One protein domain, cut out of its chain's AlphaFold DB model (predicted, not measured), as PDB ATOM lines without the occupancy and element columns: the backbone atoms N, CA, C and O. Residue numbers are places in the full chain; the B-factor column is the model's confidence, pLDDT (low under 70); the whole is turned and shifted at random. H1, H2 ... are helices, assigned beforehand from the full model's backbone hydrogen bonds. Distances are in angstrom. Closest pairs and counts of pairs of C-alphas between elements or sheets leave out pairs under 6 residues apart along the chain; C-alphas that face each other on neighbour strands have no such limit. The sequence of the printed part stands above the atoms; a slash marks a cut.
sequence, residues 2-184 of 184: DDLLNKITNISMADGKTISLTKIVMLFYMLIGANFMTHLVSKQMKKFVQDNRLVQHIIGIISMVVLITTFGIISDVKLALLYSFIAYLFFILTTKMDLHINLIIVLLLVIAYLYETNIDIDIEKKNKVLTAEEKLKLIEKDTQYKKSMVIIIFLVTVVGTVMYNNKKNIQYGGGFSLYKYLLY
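Overview. This is residues 2 to 184 of the 184 residues of an uncharacterized protein of viral metagenome (UniProt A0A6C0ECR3). A long hairpin of two nearly antiparallel helices, H6 and H7, makes the length of the model; H2 and H5 cross it at a slant, and H4 packs on H2 and H5, away from the hairpin. The short helices H1 and H8 are small side pieces on H7 and H4, and H3 makes a corner with H4, about perpendicular to it, where residues 39 to 45, of which 43 to 45 belong to H3, stick out from the body. The printed part has 183 residues with eight named helices, H1 to H8 in chain order, and no named strand; the class is all helix. It is only just compact, close to loose, with a radius of gyration of the C-alphas of 18.8 A, and spans 61 by 41 by 29 A.

Arrangement. H7, residues 132 to 171, touches H6, residues 99 to 126, in a helical hairpin at a shallow tilt of 7 degrees, opposite ways; the closest C-alphas, of Ile 101 and Gly 160, are 6.2 A apart. H2, residues 21 to 33, touches residues 106 to 113 of H6 at a steep tilt of 51 degrees, closest at Lys 23 and Tyr 113, with C-alphas 5.6 A apart. H5, residues 77 to 95, touches H7 with residues 93 to 94 alone, closest at the C-alphas of Thr 94 and Thr 157, 6.3 A. H5 and H6 form a second helical hairpin, at a steep tilt of 43 degrees. H4, residues 53 to 71, is the hub, touching four helices. It touches H5 at a steep tilt of 51 degrees, opposite ways, with the C-alphas of Val 65 and Ser 84 closest at 5.1 A. It touches H2 with residues 63 to 71 alone, closest at the C-alphas of Ile 24 and Leu 67, 6.5 A, and is apart from H6 and H7. H3, residues 43 to 51, and H4 touch only at the corner, about perpendicular at 82 degrees, with the C-alphas of Val 49 and Val 55 closest at 5.9 A. H8, residues 178 to 183, and H4 only just touch, with 3 pairs of C-alphas within 8 A; the closest, of Leu 54 and Leu 183, are 7.3 A apart. H1, residues 2 to 9, touches residues 143 to 147 of H7, about perpendicular at 90 degrees; the C-alphas of Thr 9 and Lys 147 are closest, 6.4 A apart. The helix packing is mostly crossed, lines standing at wide angles. In each of the eight helices every O i to N i+4 pair is within hydrogen-bond range.

Along the chain. H7 measures 58.4 A from C-alpha 132 at (147.651, 190.528, 91.387) to C-alpha 171 at (130.789, 213.863, 142.152). H6 measures 40.5 A, H4 and H5 26.6 A each, and H2 18.3 A. H1 begins at C-alpha 2, (149.690, 208.931, 108.587).

Size, cuts and confidence. The C-alphas of Val 129 and Gly 173 are the two farthest apart, 64.3 A. The printed part has no cut, and the link from H1 to H2, 11 residues, is long. Mean pLDDT of the printed part is 81.4; residues 2 to 19, 35 to 38, 73, 127 to 129 and 184 are under 70.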
ATOM      1  N   ASP A   2     149.939 210.121 109.416       47.50
ATOM      2  CA  ASP A   2     149.690 208.931 108.587       47.50
ATOM      3  C   ASP A   2     150.758 207.837 108.689       47.50
ATOM      4  O   ASP A   2     150.389 206.676 108.743       47.50
ATOM      5  N   ASP A   3     152.050 208.166 108.811       50.19
ATOM      6  CA  ASP A   3     153.111 207.146 108.953       50.19
ATOM      7  C   ASP A   3     153.022 206.362 110.280       50.19
ATOM      8  O   ASP A   3     153.163 205.142 110.308       50.19
ATOM      9  N   LEU A   4     152.704 207.044 111.387       50.38
ATOM     10  CA  LEU A   4     152.492 206.406 112.694       50.38
ATOM     11  C   LEU A   4     151.215 205.563 112.711       50.38
ATOM     12  O   LEU A   4     151.247 204.436 113.191       50.38
ATOM     13  N   LEU A   5     150.114 206.079 112.156       50.78
ATOM     14  CA  LEU A   5     148.869 205.321 112.019       50.78
ATOM     15  C   LEU A   5     149.071 204.096 111.132       50.78
ATOM     16  O   LEU A   5     148.681 203.011 111.531       50.78
ATOM     17  N   ASN A   6     149.744 204.246 109.991       56.25
ATOM     18  CA  ASN A   6     150.030 203.141 109.088       56.25
ATOM     19  C   ASN A   6     150.957 202.106 109.733       56.25
ATOM     20  O   ASN A   6     150.754 200.930 109.493       56.25
ATOM     21  N   LYS A   7     151.916 202.486 110.586       57.56
ATOM     22  CA  LYS A   7     152.729 201.525 111.360       57.56
ATOM     23  C   LYS A   7     151.928 200.806 112.448       57.56
ATOM     24  O   LYS A   7     152.116 199.613 112.649       57.56
ATOM     25  N   ILE A   8     151.022 201.516 113.125       52.97
ATOM     26  CA  ILE A   8     150.147 200.950 114.167       52.97
ATOM     27  C   ILE A   8     149.099 200.005 113.558       52.97
ATOM     28  O   ILE A   8     148.760 198.994 114.168       52.97
ATOM     29  N   THR A   9     148.583 200.312 112.363       54.59
ATOM     30  CA  THR A   9     147.559 199.498 111.688       54.59
ATOM     31  C   THR A   9     148.148 198.429 110.772       54.59
ATOM     32  O   THR A   9     147.579 197.346 110.677       54.59
ATOM     33  N   ASN A  10     149.278 198.705 110.110       50.25
ATOM     34  CA  ASN A  10     150.017 197.752 109.281       50.25
ATOM     35  C   ASN A  10     151.252 197.272 110.039       50.25
ATOM     36  O   ASN A  10     152.383 197.704 109.809       50.25
ATOM     37  N   ILE A  11     151.008 196.324 110.932       47.19
ATOM     38  CA  ILE A  11     152.038 195.412 111.405       47.19
ATOM     39  C   ILE A  11     152.611 194.697 110.163       47.19
ATOM     40  O   ILE A  11     151.860 194.122 109.374       47.19
ATOM     41  N   SER A  12     153.925 194.823 109.956       38.75
ATOM     42  CA  SER A  12     154.667 194.356 108.776       38.75
ATOM     43  C   SER A  12     154.267 192.942 108.345       38.75
ATOM     44  O   SER A  12     154.454 191.973 109.079       38.75
ATOM     45  N   MET A  13     153.758 192.847 107.117       47.41
ATOM     46  CA  MET A  13     153.228 191.634 106.504       47.41
ATOM     47  C   MET A  13     154.349 190.737 105.976       47.41
ATOM     48  O   MET A  13     154.684 190.764 104.794       47.41
ATOM     49  N   ALA A  14     154.911 189.915 106.855       34.38
ATOM     50  CA  ALA A  14     155.568 188.687 106.441       34.38
ATOM     51  C   ALA A  14     154.548 187.558 106.628       34.38
ATOM     52  O   ALA A  14     154.215 187.208 107.752       34.38
ATOM     53  N   ASP A  15     154.038 187.033 105.513       39.44
ATOM     54  CA  ASP A  15     153.267 185.786 105.446       39.44
ATOM     55  C   ASP A  15     151.757 185.857 105.768       39.44
ATOM     56  O   ASP A  15     151.267 185.246 106.706       39.44
ATOM     57  N   GLY A  16     150.993 186.603 104.955       47.38
ATOM     58  CA  GLY A  16     149.610 186.282 104.531       47.38
ATOM     59  C   GLY A  16     148.470 186.086 105.553       47.38
ATOM     60  O   GLY A  16     147.321 186.014 105.126       47.38
ATOM     61  N   LYS A  17     148.732 186.020 106.862       50.41
ATOM     62  CA  LYS A  17     147.759 185.809 107.945       50.41
ATOM     63  C   LYS A  17     148.047 186.745 109.109       50.41
ATOM     64  O   LYS A  17     148.692 186.362 110.075       50.41
ATOM     65  N   THR A  18     147.549 187.974 109.039       59.06
ATOM     66  CA  THR A  18     147.685 188.946 110.131       59.06
ATOM     67  C   THR A  18     146.455 188.923 111.032       59.06
ATOM     68  O   THR A  18     145.330 189.138 110.591       59.06
ATOM     69  N   ILE A  19     146.659 188.691 112.330       62.97
ATOM     70  CA  ILE A  19     145.641 189.004 113.334       62.97
ATOM     71  C   ILE A  19     145.798 190.490 113.657       62.97
ATOM     72  O   ILE A  19     146.866 190.938 114.077       62.97
ATOM     73  N   SER A  20     144.748 191.271 113.410       78.12
ATOM     74  CA  SER A  20     144.767 192.706 113.680       78.12
ATOM     75  C   SER A  20     144.776 193.004 115.180       78.12
ATOM     76  O   SER A  20     144.360 192.192 116.016       78.12
ATOM     77  N   LEU A  21     145.161 194.236 115.516       81.12
ATOM     78  CA  LEU A  21     145.048 194.760 116.874       81.12
ATOM     79  C   LEU A  21     143.609 194.661 117.411       81.12
ATOM     80  O   LEU A  21     143.412 194.330 118.577       81.12
ATOM     81  N   THR A  22     142.601 194.880 116.560       82.62
ATOM     82  CA  THR A  22     141.183 194.780 116.929       82.62
ATOM     83  C   THR A  22     140.821 193.376 117.409       82.62
ATOM     84  O   THR A  22     140.186 193.224 118.453       82.62
ATOM     85  N   LYS A  23     141.260 192.338 116.682       85.38
ATOM     86  CA  LYS A  23     141.024 190.936 117.057       85.38
ATOM     87  C   LYS A  23     141.705 190.590 118.378       85.38
ATOM     88  O   LYS A  23     141.097 189.925 119.212       85.38
ATOM     89  N   ILE A  24     142.929 191.075 118.595       88.50
ATOM     90  CA  ILE A  24     143.667 190.860 119.849       88.50
ATOM     91  C   ILE A  24     142.950 191.523 121.031       88.50
ATOM     92  O   ILE A  24     142.737 190.880 122.057       88.50
ATOM     93  N   VAL A  25     142.520 192.779 120.884       87.75
ATOM     94  CA  VAL A  25     141.770 193.488 121.931       87.75
ATOM     95  C   VAL A  25     140.435 192.792 122.210       87.75
ATOM     96  O   VAL A  25     140.073 192.622 123.371       87.75
ATOM     97  N   MET A  26     139.727 192.316 121.183       89.44
ATOM     98  CA  MET A  26     138.492 191.544 121.359       89.44
ATOM     99  C   MET A  26     138.733 190.235 122.130       89.44
ATOM    100  O   MET A  26     138.015 189.943 123.086       89.44
ATOM    101  N   LEU A  27     139.772 189.473 121.768       89.62
ATOM    102  CA  LEU A  27     140.170 188.260 122.493       89.62
ATOM    103  C   LEU A  27     140.493 188.565 123.957       89.62
ATOM    104  O   LEU A  27     140.085 187.821 124.847       89.62
ATOM    105  N   PHE A  28     141.172 189.681 124.218       91.06
ATOM    106  CA  PHE A  28     141.459 190.127 125.574       91.06
ATOM    107  C   PHE A  28     140.176 190.427 126.364       91.06
ATOM    108  O   PHE A  28     140.020 189.953 127.488       91.06
ATOM    109  N   TYR A  29     139.216 191.142 125.770       88.25
ATOM    110  CA  TYR A  29     137.903 191.386 126.377       88.25
ATOM    111  C   TYR A  29     137.158 190.092 126.700       88.25
ATOM    112  O   TYR A  29     136.596 189.960 127.790       88.25
ATOM    113  N   MET A  30     137.181 189.126 125.778       87.44
ATOM    114  CA  MET A  30     136.592 187.813 126.012       87.44
ATOM    115  C   MET A  30     137.281 187.096 127.168       87.44
ATOM    116  O   MET A  30     136.579 186.562 128.014       87.44
ATOM    117  N   LEU A  31     138.616 187.127 127.242       88.38
ATOM    118  CA  LEU A  31     139.399 186.478 128.296       88.38
ATOM    119  C   LEU A  31     139.140 187.081 129.682       88.38
ATOM    120  O   LEU A  31     139.061 186.345 130.660       88.38
ATOM    121  N   ILE A  32     138.976 188.400 129.778       85.44
ATOM    122  CA  ILE A  32     138.662 189.059 131.053       85.44
ATOM    123  C   ILE A  32     137.192 188.852 131.449       85.44
ATOM    124  O   ILE A  32     136.899 188.634 132.623       85.44
ATOM    125  N   GLY A  33     136.259 188.899 130.490       76.94
ATOM    126  CA  GLY A  33     134.833 188.640 130.743       76.94
ATOM    127  C   GLY A  33     134.534 187.170 131.065       76.94
ATOM    128  O   GLY A  33     133.603 186.851 131.806       76.94
ATOM    129  N   ALA A  34     135.369 186.276 130.548       70.50
ATOM    130  CA  ALA A  34     135.453 184.867 130.866       70.50
ATOM    131  C   ALA A  34     135.908 184.661 132.318       70.50
ATOM    132  O   ALA A  34     137.073 184.397 132.606       70.50
ATOM    133  N   ASN A  35     134.978 184.711 133.270       68.38
ATOM    134  CA  ASN A  35     135.239 184.424 134.686       68.38
ATOM    135  C   ASN A  35     135.558 182.924 134.967       68.38
ATOM    136  O   ASN A  35     135.252 182.390 136.038       68.38
ATOM    137  N   PHE A  36     136.140 182.217 133.991       56.09
ATOM    138  CA  PHE A  36     136.268 180.758 133.927       56.09
ATOM    139  C   PHE A  36     137.300 180.177 134.901       56.09
ATOM    140  O   PHE A  36     137.262 178.987 135.194       56.09
ATOM    141  N   MET A  37     138.192 180.997 135.464       62.09
ATOM    142  CA  MET A  37     139.270 180.502 136.331       62.09
ATOM    143  C   MET A  37     138.908 180.467 137.820       62.09
ATOM    144  O   MET A  37     139.681 179.949 138.621       62.09
ATOM    145  N   THR A  38     137.735 180.967 138.224       68.00
ATOM    146  CA  THR A  38     137.383 181.158 139.648       68.00
ATOM    147  C   THR A  38     137.360 179.892 140.499       68.00
ATOM    148  O   THR A  38     137.439 180.013 141.725       68.00
ATOM    149  N   HIS A  39     137.261 178.719 139.872       76.94
ATOM    150  CA  HIS A  39     137.283 177.409 140.529       76.94
ATOM    151  C   HIS A  39     138.552 176.592 140.241       76.94
ATOM    152  O   HIS A  39     138.778 175.589 140.909       76.94
ATOM    153  N   LEU A  40     139.385 177.017 139.284       79.69
ATOM    154  CA  LEU A  40     140.624 176.322 138.908       79.69
ATOM    155  C   LEU A  40     141.829 176.781 139.739       79.69
ATOM    156  O   LEU A  40     142.772 176.020 139.934       79.69
ATOM    157  N   VAL A  41     141.806 178.017 140.246       84.00
ATOM    158  CA  VAL A  41     142.847 178.531 141.148       84.00
ATOM    159  C   VAL A  41     142.516 178.279 142.616       84.00
ATOM    160  O   VAL A  41     141.354 178.277 143.030       84.00
ATOM    161  N   SER A  42     143.559 178.116 143.435       88.69
ATOM    162  CA  SER A  42     143.413 177.949 144.881       88.69
ATOM    163  C   SER A  42     142.682 179.137 145.518       88.69
ATOM    164  O   SER A  42     142.786 180.283 145.069       88.69
ATOM    165  N   LYS A  43     141.975 178.884 146.630       87.88
ATOM    166  CA  LYS A  43     141.260 179.927 147.388       87.88
ATOM    167  C   LYS A  43     142.175 181.096 147.776       87.88
ATOM    168  O   LYS A  43     141.747 182.247 147.729       87.88
ATOM    169  N   GLN A  44     143.427 180.804 148.137       90.19
ATOM    170  CA  GLN A  44     144.420 181.815 148.501       90.19
ATOM    171  C   GLN A  44     144.807 182.689 147.304       90.19
ATOM    172  O   GLN A  44     144.792 183.911 147.427       90.19
ATOM    173  N   MET A  45     145.091 182.085 146.145       87.12
ATOM    174  CA  MET A  45     145.446 182.825 144.932       87.12
ATOM    175  C   MET A  45     144.280 183.688 144.447       87.12
ATOM    176  O   MET A  45     144.460 184.864 144.145       87.12
ATOM    177  N   LYS A  46     143.060 183.136 144.457       88.00
ATOM    178  CA  LYS A  46     141.842 183.884 144.130       88.00
ATOM    179  C   LYS A  46     141.693 185.119 145.015       88.00
ATOM    180  O   LYS A  46     141.505 186.211 144.492       88.00
ATOM    181  N   LYS A  47     141.811 184.954 146.337       89.31
ATOM    182  CA  LYS A  47     141.713 186.069 147.282       89.31
ATOM    183  C   LYS A  47     142.804 187.115 147.033       89.31
ATOM    184  O   LYS A  47     142.499 188.295 146.942       89.31
ATOM    185  N   PHE A  48     144.050 186.682 146.842       90.62
ATOM    186  CA  PHE A  48     145.166 187.584 146.557       90.62
ATOM    187  C   PHE A  48     144.939 188.426 145.292       90.62
ATOM    188  O   PHE A  48     145.148 189.636 145.318       90.62
ATOM    189  N   VAL A  49     144.459 187.811 144.206       89.44
ATOM    190  CA  VAL A  49     144.152 188.521 142.954       89.44
ATOM    191  C   VAL A  49     142.924 189.424 143.100       89.44
ATOM    192  O   VAL A  49     142.916 190.527 142.567       89.44
ATOM    193  N   GLN A  50     141.877 189.000 143.810       87.44
ATOM    194  CA  GLN A  50     140.655 189.799 143.976       87.44
ATOM    195  C   GLN A  50     140.865 191.025 144.872       87.44
ATOM    196  O   GLN A  50     140.353 192.098 144.555       87.44
ATOM    197  N   ASP A  51     141.655 190.883 145.936       91.25
ATOM    198  CA  ASP A  51     141.883 191.947 146.916       91.25
ATOM    199  C   ASP A  51     142.969 192.937 146.456       91.25
ATOM    200  O   ASP A  51     142.978 194.093 146.882       91.25
ATOM    201  N   ASN A  52     143.889 192.514 145.578       91.00
ATOM    202  CA  ASN A  52     144.991 193.350 145.118       91.00
ATOM    203  C   ASN A  52     144.810 193.808 143.668       91.00
ATOM    204  O   ASN A  52     145.102 193.105 142.699       91.00
ATOM    205  N   ARG A  53     144.411 195.067 143.523       88.38
ATOM    206  CA  ARG A  53     144.199 195.679 142.217       88.38
ATOM    207  C   ARG A  53     145.473 195.854 141.385       88.38
ATOM    208  O   ARG A  53     145.422 195.739 140.163       88.38
ATOM    209  N   LEU A  54     146.622 196.083 142.022       89.94
ATOM    210  CA  LEU A  54     147.905 196.128 141.319       89.94
ATOM    211  C   LEU A  54     148.191 194.775 140.655       89.94
ATOM    212  O   LEU A  54     148.600 194.729 139.500       89.94
ATOM    213  N   VAL A  55     147.912 193.674 141.361       90.75
ATOM    214  CA  VAL A  55     148.080 192.309 140.837       90.75
ATOM    215  C   VAL A  55     147.155 192.063 139.646       90.75
ATOM    216  O   VAL A  55     147.613 191.534 138.636       90.75
ATOM    217  N   GLN A  56     145.894 192.502 139.712       90.38
ATOM    218  CA  GLN A  56     144.978 192.440 138.562       90.38
ATOM    219  C   GLN A  56     145.555 193.179 137.357       90.38
ATOM    220  O   GLN A  56     145.546 192.648 136.247       90.38
ATOM    221  N   HIS A  57     146.111 194.376 137.576       91.56
ATOM    222  CA  HIS A  57     146.694 195.142 136.486       91.56
ATOM    223  C   HIS A  57     147.957 194.492 135.906       91.56
ATOM    224  O   HIS A  57     148.126 194.493 134.690       91.56
ATOM    225  N   ILE A  58     148.812 193.899 136.745       92.25
ATOM    226  CA  ILE A  58     149.996 193.147 136.304       92.25
ATOM    227  C   ILE A  58     149.576 191.947 135.450       92.25
ATOM    228  O   ILE A  58     150.097 191.773 134.350       92.25
ATOM    229  N   ILE A  59     148.599 191.157 135.909       91.69
ATOM    230  CA  ILE A  59     148.068 190.013 135.151       91.69
ATOM    231  C   ILE A  59     147.489 190.482 133.811       91.69
ATOM    232  O   ILE A  59     147.758 189.862 132.782       91.69
ATOM    233  N   GLY A  60     146.743 191.591 133.805       92.06
ATOM    234  CA  GLY A  60     146.193 192.187 132.590       92.06
ATOM    235  C   GLY A  60     147.273 192.590 131.580       92.06
ATOM    236  O   GLY A  60     147.185 192.205 130.415       92.06
ATOM    237  N   ILE A  61     148.324 193.292 132.020       93.56
ATOM    238  CA  ILE A  61     149.449 193.693 131.154       93.56
ATOM    239  C   ILE A  61     150.162 192.468 130.593       93.56
ATOM    240  O   ILE A  61     150.385 192.402 129.388       93.56
ATOM    241  N   ILE A  62     150.501 191.493 131.444       93.31
ATOM    242  CA  ILE A  62     151.189 190.268 131.013       93.31
ATOM    243  C   ILE A  62     150.345 189.533 129.972       93.31
ATOM    244  O   ILE A  62     150.864 189.128 128.937       93.31
ATOM    245  N   SER A  63     149.039 189.418 130.212       92.75
ATOM    246  CA  SER A  63     148.117 188.764 129.284       92.75
ATOM    247  C   SER A  63     148.060 189.502 127.942       92.75
ATOM    248  O   SER A  63     148.134 188.862 126.899       92.75
ATOM    249  N   MET A  64     148.009 190.840 127.943       92.50
ATOM    250  CA  MET A  64     148.037 191.634 126.709       92.50
ATOM    251  C   MET A  64     149.359 191.464 125.948       92.50
ATOM    252  O   MET A  64     149.336 191.262 124.736       92.50
ATOM    253  N   VAL A  65     150.497 191.485 126.654       92.19
ATOM    254  CA  VAL A  65     151.822 191.238 126.062       92.19
ATOM    255  C   VAL A  65     151.860 189.876 125.388       92.19
ATOM    256  O   VAL A  65     152.225 189.798 124.222       92.19
ATOM    257  N   VAL A  66     151.430 188.823 126.086       90.94
ATOM    258  CA  VAL A  66     151.395 187.460 125.543       90.94
ATOM    259  C   VAL A  66     150.492 187.375 124.316       90.94
ATOM    260  O   VAL A  66     150.885 186.765 123.324       90.94
ATOM    261  N   LEU A  67     149.307 187.995 124.334       90.44
ATOM    262  CA  LEU A  67     148.423 187.982 123.169       90.44
ATOM    263  C   LEU A  67     149.051 188.698 121.968       90.44
ATOM    264  O   LEU A  67     149.008 188.167 120.863       90.44
ATOM    265  N   ILE A  68     149.659 189.870 122.168       88.56
ATOM    266  CA  ILE A  68     150.279 190.621 121.071       88.56
ATOM    267  C   ILE A  68     151.524 189.921 120.532       88.56
ATOM    268  O   ILE A  68     151.711 189.912 119.323       88.56
ATOM    269  N   THR A  69     152.360 189.314 121.372       86.50
ATOM    270  CA  THR A  69     153.556 188.605 120.889       86.50
ATOM    271  C   THR A  69     153.233 187.252 120.258       86.50
ATOM    272  O   THR A  69     153.963 186.813 119.377       86.50
ATOM    273  N   THR A  70     152.156 186.589 120.692       85.69
ATOM    274  CA  THR A  70     151.750 185.273 120.161       85.69
ATOM    275  C   THR A  70     150.937 185.405 118.878       85.69
ATOM    276  O   THR A  70     151.121 184.627 117.947       85.69
ATOM    277  N   PHE A  71     150.011 186.366 118.835       82.75
ATOM    278  CA  PHE A  71     149.063 186.517 117.732       82.75
ATOM    279  C   PHE A  71     149.368 187.717 116.834       82.75
ATOM    280  O   PHE A  71     148.997 187.709 115.663       82.75
ATOM    281  N   GLY A  72     150.042 188.748 117.343       73.94
ATOM    282  CA  GLY A  72     150.509 189.856 116.519       73.94
ATOM    283  C   GLY A  72     151.754 189.452 115.731       73.94
ATOM    284  O   GLY A  72     152.708 188.924 116.295       73.94
ATOM    285  N   ILE A  73     151.782 189.743 114.427       65.62
ATOM    286  CA  ILE A  73     152.969 189.524 113.576       65.62
ATOM    287  C   ILE A  73     153.998 190.642 113.806       65.62
ATOM    288  O   ILE A  73     154.409 191.353 112.894       65.62
ATOM    289  N   ILE A  74     154.391 190.866 115.055       71.25
ATOM    290  CA  ILE A  74     155.401 191.866 115.384       71.25
ATOM    291  C   ILE A  74     156.703 191.132 115.669       71.25
ATOM    292  O   ILE A  74     156.876 190.542 116.730       71.25
ATOM    293  N   SER A  75     157.631 191.187 114.716       70.31
ATOM    294  CA  SER A  75     158.958 190.580 114.859       70.31
ATOM    295  C   SER A  75     159.860 191.322 115.853       70.31
ATOM    296  O   SER A  75     160.781 190.729 116.409       70.31
ATOM    297  N   ASP A  76     159.595 192.608 116.107       84.44
ATOM    298  CA  ASP A  76     160.348 193.420 117.065       84.44
ATOM    299  C   ASP A  76     159.694 193.409 118.456       84.44
ATOM    300  O   ASP A  76     158.648 194.017 118.692       84.44
ATOM    301  N   VAL A  77     160.370 192.775 119.418       85.06
ATOM    302  CA  VAL A  77     159.933 192.690 120.819       85.06
ATOM    303  C   VAL A  77     159.689 194.070 121.444       85.06
ATOM    304  O   VAL A  77     158.731 194.232 122.200       85.06
ATOM    305  N   LYS A  78     160.504 195.089 121.135       87.25
ATOM    306  CA  LYS A  78     160.319 196.444 121.686       87.25
ATOM    307  C   LYS A  78     159.014 197.057 121.193       87.25
ATOM    308  O   LYS A  78     158.292 197.690 121.965       87.25
ATOM    309  N   LEU A  79     158.706 196.850 119.919       84.50
ATOM    310  CA  LEU A  79     157.495 197.359 119.287       84.50
ATOM    311  C   LEU A  79     156.255 196.606 119.797       84.50
ATOM    312  O   LEU A  79     155.244 197.235 120.109       84.50
ATOM    313  N   ALA A  80     156.364 195.290 120.002       86.69
ATOM    314  CA  ALA A  80     155.312 194.482 120.616       86.69
ATOM    315  C   ALA A  80     155.000 194.935 122.052       86.69
ATOM    316  O   ALA A  80     153.832 195.095 122.413       86.69
ATOM    317  N   LEU A  81     156.029 195.213 122.862       89.75
ATOM    318  CA  LEU A  81     155.860 195.744 124.219       89.75
ATOM    319  C   LEU A  81     155.176 197.116 124.220       89.75
ATOM    320  O   LEU A  81     154.250 197.335 125.002       89.75
ATOM    321  N   LEU A  82     155.583 198.020 123.323       89.00
ATOM    322  CA  LEU A  82     154.956 199.336 123.187       89.00
ATOM    323  C   LEU A  82     153.470 199.216 122.822       89.00
ATOM    324  O   LEU A  82     152.629 199.859 123.450       89.00
ATOM    325  N   TYR A  83     153.128 198.375 121.845       86.19
ATOM    326  CA  TYR A  83     151.732 198.167 121.451       86.19
ATOM    327  C   TYR A  83     150.909 197.498 122.543       86.19
ATOM    328  O   TYR A  83     149.756 197.868 122.737       86.19
ATOM    329  N   SER A  84     151.507 196.598 123.320       91.19
ATOM    330  CA  SER A  84     150.849 195.982 124.479       91.19
ATOM    331  C   SER A  84     150.526 197.006 125.548       91.19
ATOM    332  O   SER A  84     149.419 197.012 126.082       91.19
ATOM    333  N   PHE A  85     151.457 197.920 125.816       91.75
ATOM    334  CA  PHE A  85     151.228 199.011 126.749       91.75
ATOM    335  C   PHE A  85     150.113 199.947 126.268       91.75
ATOM    336  O   PHE A  85     149.205 200.258 127.035       91.75
ATOM    337  N   ILE A  86     150.132 200.349 124.991       90.75
ATOM    338  CA  ILE A  86     149.099 201.218 124.404       90.75
ATOM    339  C   ILE A  86     147.726 200.531 124.416       90.75
ATOM    340  O   ILE A  86     146.747 201.134 124.852       90.75
ATOM    341  N   ALA A  87     147.644 199.271 123.980       91.12
ATOM    342  CA  ALA A  87     146.401 198.499 123.948       91.12
ATOM    343  C   ALA A  87     145.834 198.265 125.354       91.12
ATOM    344  O   ALA A  87     144.624 198.340 125.569       91.12
ATOM    345  N   TYR A  88     146.705 198.022 126.331       93.25
ATOM    346  CA  TYR A  88     146.287 197.852 127.713       93.25
ATOM    347  C   TYR A  88     145.844 199.167 128.362       93.25
ATOM    348  O   TYR A  88     144.839 199.199 129.072       93.25
ATOM    349  N   LEU A  89     146.541 200.273 128.085       91.62
ATOM    350  CA  LEU A  89     146.106 201.598 128.516       91.62
ATOM    351  C   LEU A  89     144.723 201.916 127.942       91.62
ATOM    352  O   LEU A  89     143.835 202.339 128.679       91.62
ATOM    353  N   PHE A  90     144.522 201.639 126.652       91.50
ATOM    354  CA  PHE A  90     143.224 201.748 125.999       91.50
ATOM    355  C   PHE A  90     142.154 200.921 126.731       91.50
ATOM    356  O   PHE A  90     141.111 201.462 127.089       91.50
ATOM    357  N   PHE A  91     142.434 199.658 127.057       91.81
ATOM    358  CA  PHE A  91     141.526 198.802 127.830       91.81
ATOM    359  C   PHE A  91     141.178 199.355 129.230       91.81
ATOM    360  O   PHE A  91     140.036 199.247 129.690       91.81
ATOM    361  N   ILE A  92     142.130 199.967 129.939       91.69
ATOM    362  CA  ILE A  92     141.833 200.608 131.232       91.69
ATOM    363  C   ILE A  92     140.840 201.755 131.040       91.69
ATOM    364  O   ILE A  92     139.873 201.857 131.795       91.69
ATOM    365  N   LEU A  93     141.054 202.602 130.028       91.06
ATOM    366  CA  LEU A  93     140.149 203.717 129.754       91.06
ATOM    367  C   LEU A  93     138.730 203.201 129.529       91.06
ATOM    368  O   LEU A  93     137.794 203.683 130.163       91.06
ATOM    369  N   THR A  94     138.568 202.194 128.673       90.75
ATOM    370  CA  THR A  94     137.253 201.674 128.293       90.75
ATOM    371  C   THR A  94     136.516 201.011 129.451       90.75
ATOM    372  O   THR A  94     135.313 201.222 129.604       90.75
ATOM    373  N   THR A  95     137.199 200.240 130.299       88.62
ATOM    374  CA  THR A  95     136.578 199.555 131.453       88.62
ATOM    375  C   THR A  95     136.127 200.493 132.566       88.62
ATOM    376  O   THR A  95     135.263 200.129 133.362       88.62
ATOM    377  N   LYS A  96     136.674 201.708 132.622       86.19
ATOM    378  CA  LYS A  96     136.281 202.724 133.600       86.19
ATOM    379  C   LYS A  96     135.103 203.588 133.175       86.19
ATOM    380  O   LYS A  96     134.598 204.332 134.008       86.19
ATOM    381  N   MET A  97     134.686 203.528 131.914       89.50
ATOM    382  CA  MET A  97     133.569 204.325 131.404       89.50
ATOM    383  C   MET A  97     132.224 203.845 131.943       89.50
ATOM    384  O   MET A  97     132.095 202.747 132.483       89.50
ATOM    385  N   ASP A  98     131.195 204.672 131.748       89.44
ATOM    386  CA  ASP A  98     129.817 204.248 131.973       89.44
ATOM    387  C   ASP A  98     129.495 203.000 131.127       89.44
ATOM    388  O   ASP A  98     129.899 202.891 129.963       89.44
ATOM    389  N   LEU A  99     128.728 202.073 131.715       88.50
ATOM    390  CA  LEU A  99     128.412 200.760 131.140       88.50
ATOM    391  C   LEU A  99     127.920 200.850 129.689       88.50
ATOM    392  O   LEU A  99     128.342 200.064 128.849       88.50
ATOM    393  N   HIS A 100     127.061 201.826 129.380       92.94
ATOM    394  CA  HIS A 100     126.514 202.007 128.034       92.94
ATOM    395  C   HIS A 100     127.602 202.282 126.989       92.94
ATOM    396  O   HIS A 100     127.562 201.709 125.905       92.94
ATOM    397  N   ILE A 101     128.600 203.105 127.320       92.88
ATOM    398  CA  ILE A 101     129.695 203.428 126.397       92.88
ATOM    399  C   ILE A 101     130.625 202.224 126.244       92.88
ATOM    400  O   ILE A 101     131.022 201.893 125.130       92.88
ATOM    401  N   ASN A 102     130.913 201.518 127.341       91.81
ATOM    402  CA  ASN A 102     131.692 200.283 127.283       91.81
ATOM    403  C   ASN A 102     131.020 199.230 126.380       91.81
ATOM    404  O   ASN A 102     131.684 198.662 125.516       91.81
ATOM    405  N   LEU A 103     129.700 199.038 126.504       92.50
ATOM    406  CA  LEU A 103     128.935 198.125 125.650       92.50
ATOM    407  C   LEU A 103     128.978 198.529 124.171       92.50
ATOM    408  O   LEU A 103     129.125 197.657 123.316       92.50
ATOM    409  N   ILE A 104     128.903 199.828 123.860       95.06
ATOM    410  CA  ILE A 104     129.067 200.324 122.483       95.06
ATOM    411  C   ILE A 104     130.451 199.952 121.941       95.06
ATOM    412  O   ILE A 104     130.555 199.469 120.816       95.06
ATOM    413  N   ILE A 105     131.512 200.124 122.734       93.50
ATOM    414  CA  ILE A 105     132.878 199.770 122.322       93.50
ATOM    415  C   ILE A 105     133.008 198.263 122.083       93.50
ATOM    416  O   ILE A 105     133.554 197.861 121.060       93.50
ATOM    417  N   VAL A 106     132.473 197.426 122.978       92.31
ATOM    418  CA  VAL A 106     132.478 195.966 122.789       92.31
ATOM    419  C   VAL A 106     131.717 195.582 121.519       92.31
ATOM    420  O   VAL A 106     132.204 194.765 120.743       92.31
ATOM    421  N   LEU A 107     130.565 196.202 121.252       94.81
ATOM    422  CA  LEU A 107     129.805 195.951 120.028       94.81
ATOM    423  C   LEU A 107     130.593 196.348 118.770       94.81
ATOM    424  O   LEU A 107     130.618 195.591 117.801       94.81
ATOM    425  N   LEU A 108     131.279 197.493 118.791       94.25
ATOM    426  CA  LEU A 108     132.154 197.918 117.694       94.25
ATOM    427  C   LEU A 108     133.312 196.935 117.473       94.25
ATOM    428  O   LEU A 108     133.610 196.601 116.328       94.25
ATOM    429  N   LEU A 109     133.923 196.425 118.549       92.44
ATOM    430  CA  LEU A 109     134.968 195.399 118.471       92.44
ATOM    431  C   LEU A 109     134.442 194.091 117.865       92.44
ATOM    432  O   LEU A 109     135.130 193.494 117.040       92.44
ATOM    433  N   VAL A 110     133.219 193.670 118.210       93.50
ATOM    434  CA  VAL A 110     132.567 192.495 117.606       93.50
ATOM    435  C   VAL A 110     132.335 192.706 116.110       93.50
ATOM    436  O   VAL A 110     132.668 191.832 115.314       93.50
ATOM    437  N   ILE A 111     131.797 193.862 115.708       93.88
ATOM    438  CA  ILE A 111     131.552 194.178 114.293       93.88
ATOM    439  C   ILE A 111     132.866 194.168 113.509       93.88
ATOM    440  O   ILE A 111     132.946 193.539 112.454       93.88
ATOM    441  N   ALA A 112     133.904 194.818 114.040       90.62
ATOM    442  CA  ALA A 112     135.220 194.837 113.420       90.62
ATOM    443  C   ALA A 112     135.822 193.422 113.328       90.62
ATOM    444  O   ALA A 112     136.295 193.031 112.264       90.62
ATOM    445  N   TYR A 113     135.717 192.611 114.386       90.19
ATOM    446  CA  TYR A 113     136.155 191.212 114.376       90.19
ATOM    447  C   TYR A 113     135.449 190.387 113.291       90.19
ATOM    448  O   TYR A 113     136.109 189.674 112.532       90.19
ATOM    449  N   LEU A 114     134.117 190.479 113.200       91.12
ATOM    450  CA  LEU A 114     133.323 189.733 112.219       91.12
ATOM    451  C   LEU A 114     133.648 190.164 110.791       91.12
ATOM    452  O   LEU A 114     133.800 189.310 109.917       91.12
ATOM    453  N   TYR A 115     133.782 191.470 110.559       90.00
ATOM    454  CA  TYR A 115     134.148 191.999 109.252       90.00
ATOM    455  C   TYR A 115     135.521 191.496 108.811       90.00
ATOM    456  O   TYR A 115     135.645 190.922 107.732       90.00
ATOM    457  N   GLU A 116     136.539 191.660 109.657       84.62
ATOM    458  CA  GLU A 116     137.895 191.232 109.323       84.62
ATOM    459  C   GLU A 116     137.975 189.717 109.120       84.62
ATOM    460  O   GLU A 116     138.672 189.243 108.233       84.62
ATOM    461  N   THR A 117     137.237 188.939 109.915       85.75
ATOM    462  CA  THR A 117     137.165 187.482 109.735       85.75
ATOM    463  C   THR A 117     136.533 187.115 108.393       85.75
ATOM    464  O   THR A 117     137.012 186.207 107.721       85.75
ATOM    465  N   ASN A 118     135.485 187.825 107.968       87.38
ATOM    466  CA  ASN A 118     134.846 187.594 106.673       87.38
ATOM    467  C   ASN A 118     135.785 187.942 105.504       87.38
ATOM    468  O   ASN A 118     135.936 187.147 104.580       87.38
ATOM    469  N   ILE A 119     136.479 189.082 105.577       83.56
ATOM    470  CA  ILE A 119     137.461 189.479 104.559       83.56
ATOM    471  C   ILE A 119     138.611 188.474 104.461       83.56
ATOM    472  O   ILE A 119     138.969 188.084 103.351       83.56
ATOM    473  N   ASP A 120     139.148 188.002 105.588       80.19
ATOM    474  CA  ASP A 120     140.211 186.990 105.584       80.19
ATOM    475  C   ASP A 120     139.746 185.693 104.900       80.19
ATOM    476  O   ASP A 120     140.460 185.141 104.061       80.19
ATOM    477  N   ILE A 121     138.518 185.243 105.193       82.00
ATOM    478  CA  ILE A 121     137.903 184.075 104.540       82.00
ATOM    479  C   ILE A 121     137.764 184.302 103.027       82.00
ATOM    480  O   ILE A 121     138.033 183.396 102.233       82.00
ATOM    481  N   ASP A 122     137.342 185.493 102.613       79.81
ATOM    482  CA  ASP A 122     137.187 185.852 101.204       79.81
ATOM    483  C   ASP A 122     138.527 185.881 100.461       79.81
ATOM    484  O   ASP A 122     138.622 185.369  99.341       79.81
ATOM    485  N   ILE A 123     139.571 186.432 101.086       77.62
ATOM    486  CA  ILE A 123     140.934 186.451 100.544       77.62
ATOM    487  C   ILE A 123     141.464 185.020 100.413       77.62
ATOM    488  O   ILE A 123     141.972 184.653  99.351       77.62
ATOM    489  N   GLU A 124     141.306 184.180 101.441       76.00
ATOM    490  CA  GLU A 124     141.733 182.776 101.398       76.00
ATOM    491  C   GLU A 124     141.036 181.989 100.278       76.00
ATOM    492  O   GLU A 124     141.701 181.273  99.526       76.00
ATOM    493  N   LYS A 125     139.718 182.155 100.111       78.62
ATOM    494  CA  LYS A 125     138.946 181.474  99.057       78.62
ATOM    495  C   LYS A 125     139.345 181.923  97.654       78.62
ATOM    496  O   LYS A 125     139.406 181.103  96.738       78.62
ATOM    497  N   LYS A 126     139.606 183.218  97.474       73.25
ATOM    498  CA  LYS A 126     139.858 183.823  96.159       73.25
ATOM    499  C   LYS A 126     141.341 183.851  95.766       73.25
ATOM    500  O   LYS A 126     141.648 184.098  94.601       73.25
ATOM    501  N   ASN A 127     142.261 183.509  96.676       63.38
ATOM    502  CA  ASN A 127     143.712 183.438  96.428       63.38
ATOM    503  C   ASN A 127     144.121 182.496  95.273       63.38
ATOM    504  O   ASN A 127     145.247 182.596  94.797       63.38
ATOM    505  N   LYS A 128     143.242 181.596  94.809       60.78
ATOM    506  CA  LYS A 128     143.500 180.717  93.652       60.78
ATOM    507  C   LYS A 128     143.027 181.279  92.302       60.78
ATOM    508  O   LYS A 128     143.302 180.659  91.283       60.78
ATOM    509  N   VAL A 129     142.296 182.399  92.288       68.25
ATOM    510  CA  VAL A 129     141.586 182.910  91.094       68.25
ATOM    511  C   VAL A 129     141.874 184.390  90.813       68.25
ATOM    512  O   VAL A 129     141.778 184.816  89.668       68.25
ATOM    513  N   LEU A 130     142.242 185.177  91.829       70.69
ATOM    514  CA  LEU A 130     142.450 186.621  91.677       70.69
ATOM    515  C   LEU A 130     143.746 186.966  90.945       70.69
ATOM    516  O   LEU A 130     144.809 186.405  91.219       70.69
ATOM    517  N   THR A 131     143.661 187.985  90.096       77.69
ATOM    518  CA  THR A 131     144.838 188.664  89.550       77.69
ATOM    519  C   THR A 131     145.559 189.469  90.640       77.69
ATOM    520  O   THR A 131     144.977 189.846  91.664       77.69
ATOM    521  N   ALA A 132     146.847 189.761  90.430       75.81
ATOM    522  CA  ALA A 132     147.651 190.528  91.387       75.81
ATOM    523  C   ALA A 132     147.045 191.915  91.692       75.81
ATOM    524  O   ALA A 132     147.069 192.358  92.839       75.81
ATOM    525  N   GLU A 133     146.440 192.570  90.697       78.94
ATOM    526  CA  GLU A 133     145.800 193.880  90.860       78.94
ATOM    527  C   GLU A 133     144.532 193.829  91.722       78.94
ATOM    528  O   GLU A 133     144.313 194.697  92.567       78.94
ATOM    529  N   GLU A 134     143.691 192.808  91.548       78.56
ATOM    530  CA  GLU A 134     142.473 192.653  92.352       78.56
ATOM    531  C   GLU A 134     142.806 192.346  93.813       78.56
ATOM    532  O   GLU A 134     142.144 192.845  94.726       78.56
ATOM    533  N   LYS A 135     143.873 191.572  94.044       74.94
ATOM    534  CA  LYS A 135     144.385 191.293  95.387       74.94
ATOM    535  C   LYS A 135     144.876 192.564  96.080       74.94
ATOM    536  O   LYS A 135     144.550 192.771  97.245       74.94
ATOM    537  N   LEU A 136     145.601 193.433  95.372       79.25
ATOM    538  CA  LEU A 136     146.053 194.717  95.917       79.25
ATOM    539  C   LEU A 136     144.875 195.624  96.289       79.25
ATOM    540  O   LEU A 136     144.828 196.123  97.410       79.25
ATOM    541  N   LYS A 137     143.869 195.753  95.414       81.88
ATOM    542  CA  LYS A 137     142.658 196.547  95.699       81.88
ATOM    543  C   LYS A 137     141.886 196.033  96.918       81.88
ATOM    544  O   LYS A 137     141.348 196.827  97.690       81.88
ATOM    545  N   LEU A 138     141.820 194.711  97.103       78.31
ATOM    546  CA  LEU A 138     141.192 194.102  98.279       78.31
ATOM    547  C   LEU A 138     141.968 194.408  99.565       78.31
ATOM    548  O   LEU A 138     141.349 194.787 100.556       78.31
ATOM    549  N   ILE A 139     143.301 194.295  99.534       79.44
ATOM    550  CA  ILE A 139     144.166 194.613 100.680       79.44
ATOM    551  C   ILE A 139     144.046 196.095 101.051       79.44
ATOM    552  O   ILE A 139     143.851 196.416 102.216       79.44
ATOM    553  N   GLU A 140     144.090 197.006 100.077       82.06
ATOM    554  CA  GLU A 140     143.953 198.445 100.340       82.06
ATOM    555  C   GLU A 140     142.602 198.790 100.973       82.06
ATOM    556  O   GLU A 140     142.542 199.550 101.945       82.06
ATOM    557  N   LYS A 141     141.513 198.201 100.462       82.44
ATOM    558  CA  LYS A 141     140.170 198.386 101.018       82.44
ATOM    559  C   LYS A 141     140.074 197.860 102.453       82.44
ATOM    560  O   LYS A 141     139.495 198.533 103.306       82.44
ATOM    561  N   ASP A 142     140.647 196.689 102.722       82.31
ATOM    562  CA  ASP A 142     140.705 196.103 104.064       82.31
ATOM    563  C   ASP A 142     141.505 196.990 105.034       82.31
ATOM    564  O   ASP A 142     141.015 197.344 106.109       82.31
ATOM    565  N   THR A 143     142.685 197.464 104.626       81.50
ATOM    566  CA  THR A 143     143.503 198.393 105.418       81.50
ATOM    567  C   THR A 143     142.755 199.694 105.728       81.50
ATOM    568  O   THR A 143     142.795 200.170 106.867       81.50
ATOM    569  N   GLN A 144     142.040 200.274 104.757       83.19
ATOM    570  CA  GLN A 144     141.241 201.486 104.979       83.19
ATOM    571  C   GLN A 144     140.095 201.255 105.970       83.19
ATOM    572  O   GLN A 144     139.837 202.107 106.829       83.19
ATOM    573  N   TYR A 145     139.427 200.103 105.884       85.69
ATOM    574  CA  TYR A 145     138.365 199.741 106.816       85.69
ATOM    575  C   TYR A 145     138.903 199.558 108.238       85.69
ATOM    576  O   TYR A 145     138.379 200.166 109.173       85.69
ATOM    577  N   LYS A 146     139.994 198.795 108.399       84.06
ATOM    578  CA  LYS A 146     140.678 198.592 109.687       84.06
ATOM    579  C   LYS A 146     141.067 199.931 110.317       84.06
ATOM    580  O   LYS A 146     140.743 200.183 111.478       84.06
ATOM    581  N   LYS A 147     141.680 200.834 109.540       85.31
ATOM    582  CA  LYS A 147     142.047 202.186 110.001       85.31
ATOM    583  C   LYS A 147     140.819 202.986 110.447       85.31
ATOM    584  O   LYS A 147     140.842 203.583 111.520       85.31
ATOM    585  N   SER A 148     139.740 202.963 109.667       87.25
ATOM    586  CA  SER A 148     138.492 203.667 109.998       87.25
ATOM    587  C   SER A 148     137.850 203.133 111.281       87.25
ATOM    588  O   SER A 148     137.449 203.923 112.132       87.25
ATOM    589  N   MET A 149     137.817 201.810 111.471       88.56
ATOM    590  CA  MET A 149     137.289 201.188 112.691       88.56
ATOM    591  C   MET A 149     138.094 201.561 113.932       88.56
ATOM    592  O   MET A 149     137.511 201.963 114.938       88.56
ATOM    593  N   VAL A 150     139.427 201.509 113.851       87.75
ATOM    594  CA  VAL A 150     140.303 201.939 114.952       87.75
ATOM    595  C   VAL A 150     140.058 203.408 115.305       87.75
ATOM    596  O   VAL A 150     139.948 203.739 116.484       87.75
ATOM    597  N   ILE A 151     139.908 204.285 114.305       89.56
ATOM    598  CA  ILE A 151     139.612 205.708 114.528       89.56
ATOM    599  C   ILE A 151     138.256 205.890 115.216       89.56
ATOM    600  O   ILE A 151     138.171 206.629 116.193       89.56
ATOM    601  N   ILE A 152     137.202 205.208 114.755       93.06
ATOM    602  CA  ILE A 152     135.862 205.295 115.357       93.06
ATOM    603  C   ILE A 152     135.901 204.830 116.816       93.06
ATOM    604  O   ILE A 152     135.436 205.544 117.705       93.06
ATOM    605  N   ILE A 153     136.502 203.668 117.080       92.38
ATOM    606  CA  ILE A 153     136.649 203.112 118.429       92.38
ATOM    607  C   ILE A 153     137.432 204.075 119.330       92.38
ATOM    608  O   ILE A 153     137.042 204.319 120.476       92.38
ATOM    609  N   PHE A 154     138.507 204.670 118.811       91.31
ATOM    610  CA  PHE A 154     139.299 205.655 119.536       91.31
ATOM    611  C   PHE A 154     138.490 206.917 119.864       91.31
ATOM    612  O   PHE A 154     138.497 207.358 121.009       91.31
ATOM    613  N   LEU A 155     137.732 207.466 118.908       93.69
ATOM    614  CA  LEU A 155     136.883 208.640 119.134       93.69
ATOM    615  C   LEU A 155     135.805 208.373 120.190       93.69
ATOM    616  O   LEU A 155     135.642 209.176 121.108       93.69
ATOM    617  N   VAL A 156     135.119 207.228 120.112       94.44
ATOM    618  CA  VAL A 156     134.128 206.816 121.121       94.44
ATOM    619  C   VAL A 156     134.779 206.697 122.500       94.44
ATOM    620  O   VAL A 156     134.208 207.140 123.495       94.44
ATOM    621  N   THR A 157     136.001 206.171 122.561       93.31
ATOM    622  CA  THR A 157     136.775 206.057 123.804       93.31
ATOM    623  C   THR A 157     137.142 207.432 124.366       93.31
ATOM    624  O   THR A 157     136.965 207.683 125.558       93.31
ATOM    625  N   VAL A 158     137.609 208.366 123.537       92.00
ATOM    626  CA  VAL A 158     137.930 209.729 123.987       92.00
ATOM    627  C   VAL A 158     136.680 210.420 124.535       92.00
ATOM    628  O   VAL A 158     136.706 210.923 125.659       92.00
ATOM    629  N   VAL A 159     135.567 210.377 123.796       93.81
ATOM    630  CA  VAL A 159     134.285 210.953 124.232       93.81
ATOM    631  C   VAL A 159     133.823 210.322 125.547       93.81
ATOM    632  O   VAL A 159     133.502 211.038 126.496       93.81
ATOM    633  N   GLY A 160     133.863 208.992 125.647       92.31
ATOM    634  CA  GLY A 160     133.476 208.272 126.857       92.31
ATOM    635  C   GLY A 160     134.339 208.592 128.070       92.31
ATOM    636  O   GLY A 160     133.817 208.775 129.171       92.31
ATOM    637  N   THR A 161     135.649 208.734 127.865       90.44
ATOM    638  CA  THR A 161     136.595 209.138 128.913       90.44
ATOM    639  C   THR A 161     136.261 210.537 129.426       90.44
ATOM    640  O   THR A 161     136.176 210.742 130.636       90.44
ATOM    641  N   VAL A 162     136.029 211.497 128.523       90.06
ATOM    642  CA  VAL A 162     135.692 212.884 128.883       90.06
ATOM    643  C   VAL A 162     134.364 212.948 129.640       90.06
ATOM    644  O   VAL A 162     134.291 213.585 130.692       90.06
ATOM    645  N   MET A 163     133.329 212.253 129.159       90.38
ATOM    646  CA  MET A 163     132.026 212.189 129.833       90.38
ATOM    647  C   MET A 163     132.147 211.615 131.247       90.38
ATOM    648  O   MET A 163     131.631 212.201 132.204       90.38
ATOM    649  N   TYR A 164     132.870 210.503 131.396       89.19
ATOM    650  CA  TYR A 164     133.104 209.887 132.699       89.19
ATOM    651  C   TYR A 164     133.880 210.821 133.636       89.19
ATOM    652  O   TYR A 164     133.503 210.991 134.799       89.19
ATOM    653  N   ASN A 165     134.935 211.462 133.130       85.88
ATOM    654  CA  ASN A 165     135.744 212.398 133.900       85.88
ATOM    655  C   ASN A 165     134.905 213.574 134.415       85.88
ATOM    656  O   ASN A 165     134.963 213.890 135.600       85.88
ATOM    657  N   ASN A 166     134.061 214.169 133.569       87.69
ATOM    658  CA  ASN A 166     133.170 215.261 133.966       87.69
ATOM    659  C   ASN A 166     132.206 214.828 135.079       87.69
ATOM    660  O   ASN A 166     132.081 215.510 136.097       87.69
ATOM    661  N   LYS A 167     131.585 213.652 134.931       86.75
ATOM    662  CA  LYS A 167     130.677 213.080 135.934       86.75
ATOM    663  C   LYS A 167     131.374 212.859 137.276       86.75
ATOM    664  O   LYS A 167     130.822 213.196 138.323       86.75
ATOM    665  N   LYS A 168     132.599 212.324 137.265       83.88
ATOM    666  CA  LYS A 168     133.380 212.101 138.490       83.88
ATOM    667  C   LYS A 168     133.910 213.388 139.099       83.88
ATOM    668  O   LYS A 168     133.904 213.501 140.319       83.88
ATOM    669  N   ASN A 169     134.301 214.367 138.294       83.50
ATOM    670  CA  ASN A 169     134.767 215.647 138.807       83.50
ATOM    671  C   ASN A 169     133.664 216.380 139.591       83.50
ATOM    672  O   ASN A 169     133.914 216.874 140.689       83.50
ATOM    673  N   ILE A 170     132.428 216.352 139.074       85.94
ATOM    674  CA  ILE A 170     131.244 216.868 139.776       85.94
ATOM    675  C   ILE A 170     130.993 216.069 141.064       85.94
ATOM    676  O   ILE A 170     130.804 216.655 142.124       85.94
ATOM    677  N   GLN A 171     131.047 214.733 140.998       84.38
ATOM    678  CA  GLN A 171     130.789 213.863 142.152       84.38
ATOM    679  C   GLN A 171     131.802 214.045 143.297       84.38
ATOM    680  O   GLN A 171     131.433 213.927 144.462       84.38
ATOM    681  N   TYR A 172     133.070 214.311 142.979       82.31
ATOM    682  CA  TYR A 172     134.144 214.476 143.965       82.31
ATOM    683  C   TYR A 172     134.437 215.939 144.323       82.31
ATOM    684  O   TYR A 172     135.422 216.199 145.013       82.31
ATOM    685  N   GLY A 173     133.632 216.895 143.841       79.81
ATOM    686  CA  GLY A 173     133.800 218.318 144.152       79.81
ATOM    687  C   GLY A 173     135.178 218.882 143.785       79.81
ATOM    688  O   GLY A 173     135.707 219.707 144.521       79.81
ATOM    689  N   GLY A 174     135.795 218.410 142.693       73.19
ATOM    690  CA  GLY A 174     137.119 218.876 142.251       73.19
ATOM    691  C   GLY A 174     138.327 218.061 142.739       73.19
ATOM    692  O   GLY A 174     139.439 218.295 142.275       73.19
ATOM    693  N   GLY A 175     138.150 217.072 143.625       72.62
ATOM    694  CA  GLY A 175     139.244 216.250 144.179       72.62
ATOM    695  C   GLY A 175     139.698 215.054 143.320       72.62
ATOM    696  O   GLY A 175     140.308 214.115 143.840       72.62
ATOM    697  N   PHE A 176     139.351 215.020 142.030       72.06
ATOM    698  CA  PHE A 176     139.635 213.882 141.154       72.06
ATOM    699  C   PHE A 176     141.104 213.863 140.707       72.06
ATOM    700  O   PHE A 176     141.606 214.841 140.160       72.06
ATOM    701  N   SER A 177     141.794 212.731 140.892       75.88
ATOM    702  CA  SER A 177     143.157 212.539 140.385       75.88
ATOM    703  C   SER A 177     143.214 211.461 139.300       75.88
ATOM    704  O   SER A 177     142.680 210.362 139.458       75.88
ATOM    705  N   LEU A 178     143.927 211.755 138.206       71.38
ATOM    706  CA  LEU A 178     144.180 210.818 137.100       71.38
ATOM    707  C   LEU A 178     144.871 209.527 137.563       71.38
ATOM    708  O   LEU A 178     144.600 208.451 137.042       71.38
ATOM    709  N   TYR A 179     145.721 209.615 138.589       73.50
ATOM    710  CA  TYR A 179     146.340 208.445 139.213       73.50
ATOM    711  C   TYR A 179     145.290 207.478 139.774       73.50
ATOM    712  O   TYR A 179     145.345 206.277 139.511       73.50
ATOM    713  N   LYS A 180     144.297 208.006 140.508       72.12
ATOM    714  CA  LYS A 180     143.200 207.182 141.020       72.12
ATOM    715  C   LYS A 180     142.390 206.594 139.877       72.12
ATOM    716  O   LYS A 180     141.970 205.466 140.001       72.12
ATOM    717  N   TYR A 181     142.213 207.302 138.768       71.88
ATOM    718  CA  TYR A 181     141.486 206.782 137.612       71.88
ATOM    719  C   TYR A 181     142.170 205.582 136.941       71.88
ATOM    720  O   TYR A 181     141.507 204.597 136.618       71.88
ATOM    721  N   LEU A 182     143.491 205.656 136.752       76.25
ATOM    722  CA  LEU A 182     144.252 204.629 136.036       76.25
ATOM    723  C   LEU A 182     144.550 203.389 136.889       76.25
ATOM    724  O   LEU A 182     144.619 202.289 136.348       76.25
ATOM    725  N   LEU A 183     144.711 203.546 138.209       74.12
ATOM    726  CA  LEU A 183     145.163 202.466 139.100       74.12
ATOM    727  C   LEU A 183     144.120 202.027 140.142       74.12
ATOM    728  O   LEU A 183     144.234 200.924 140.677       74.12
ATOM    729  N   TYR A 184     143.091 202.844 140.407       63.81
ATOM    730  CA  TYR A 184     142.055 202.641 141.439       63.81
ATOM    731  C   TYR A 184     140.636 202.963 140.950       63.81
ATOM    732  O   TYR A 184     139.662 202.588 141.628       63.81
TER     733      TYR A 184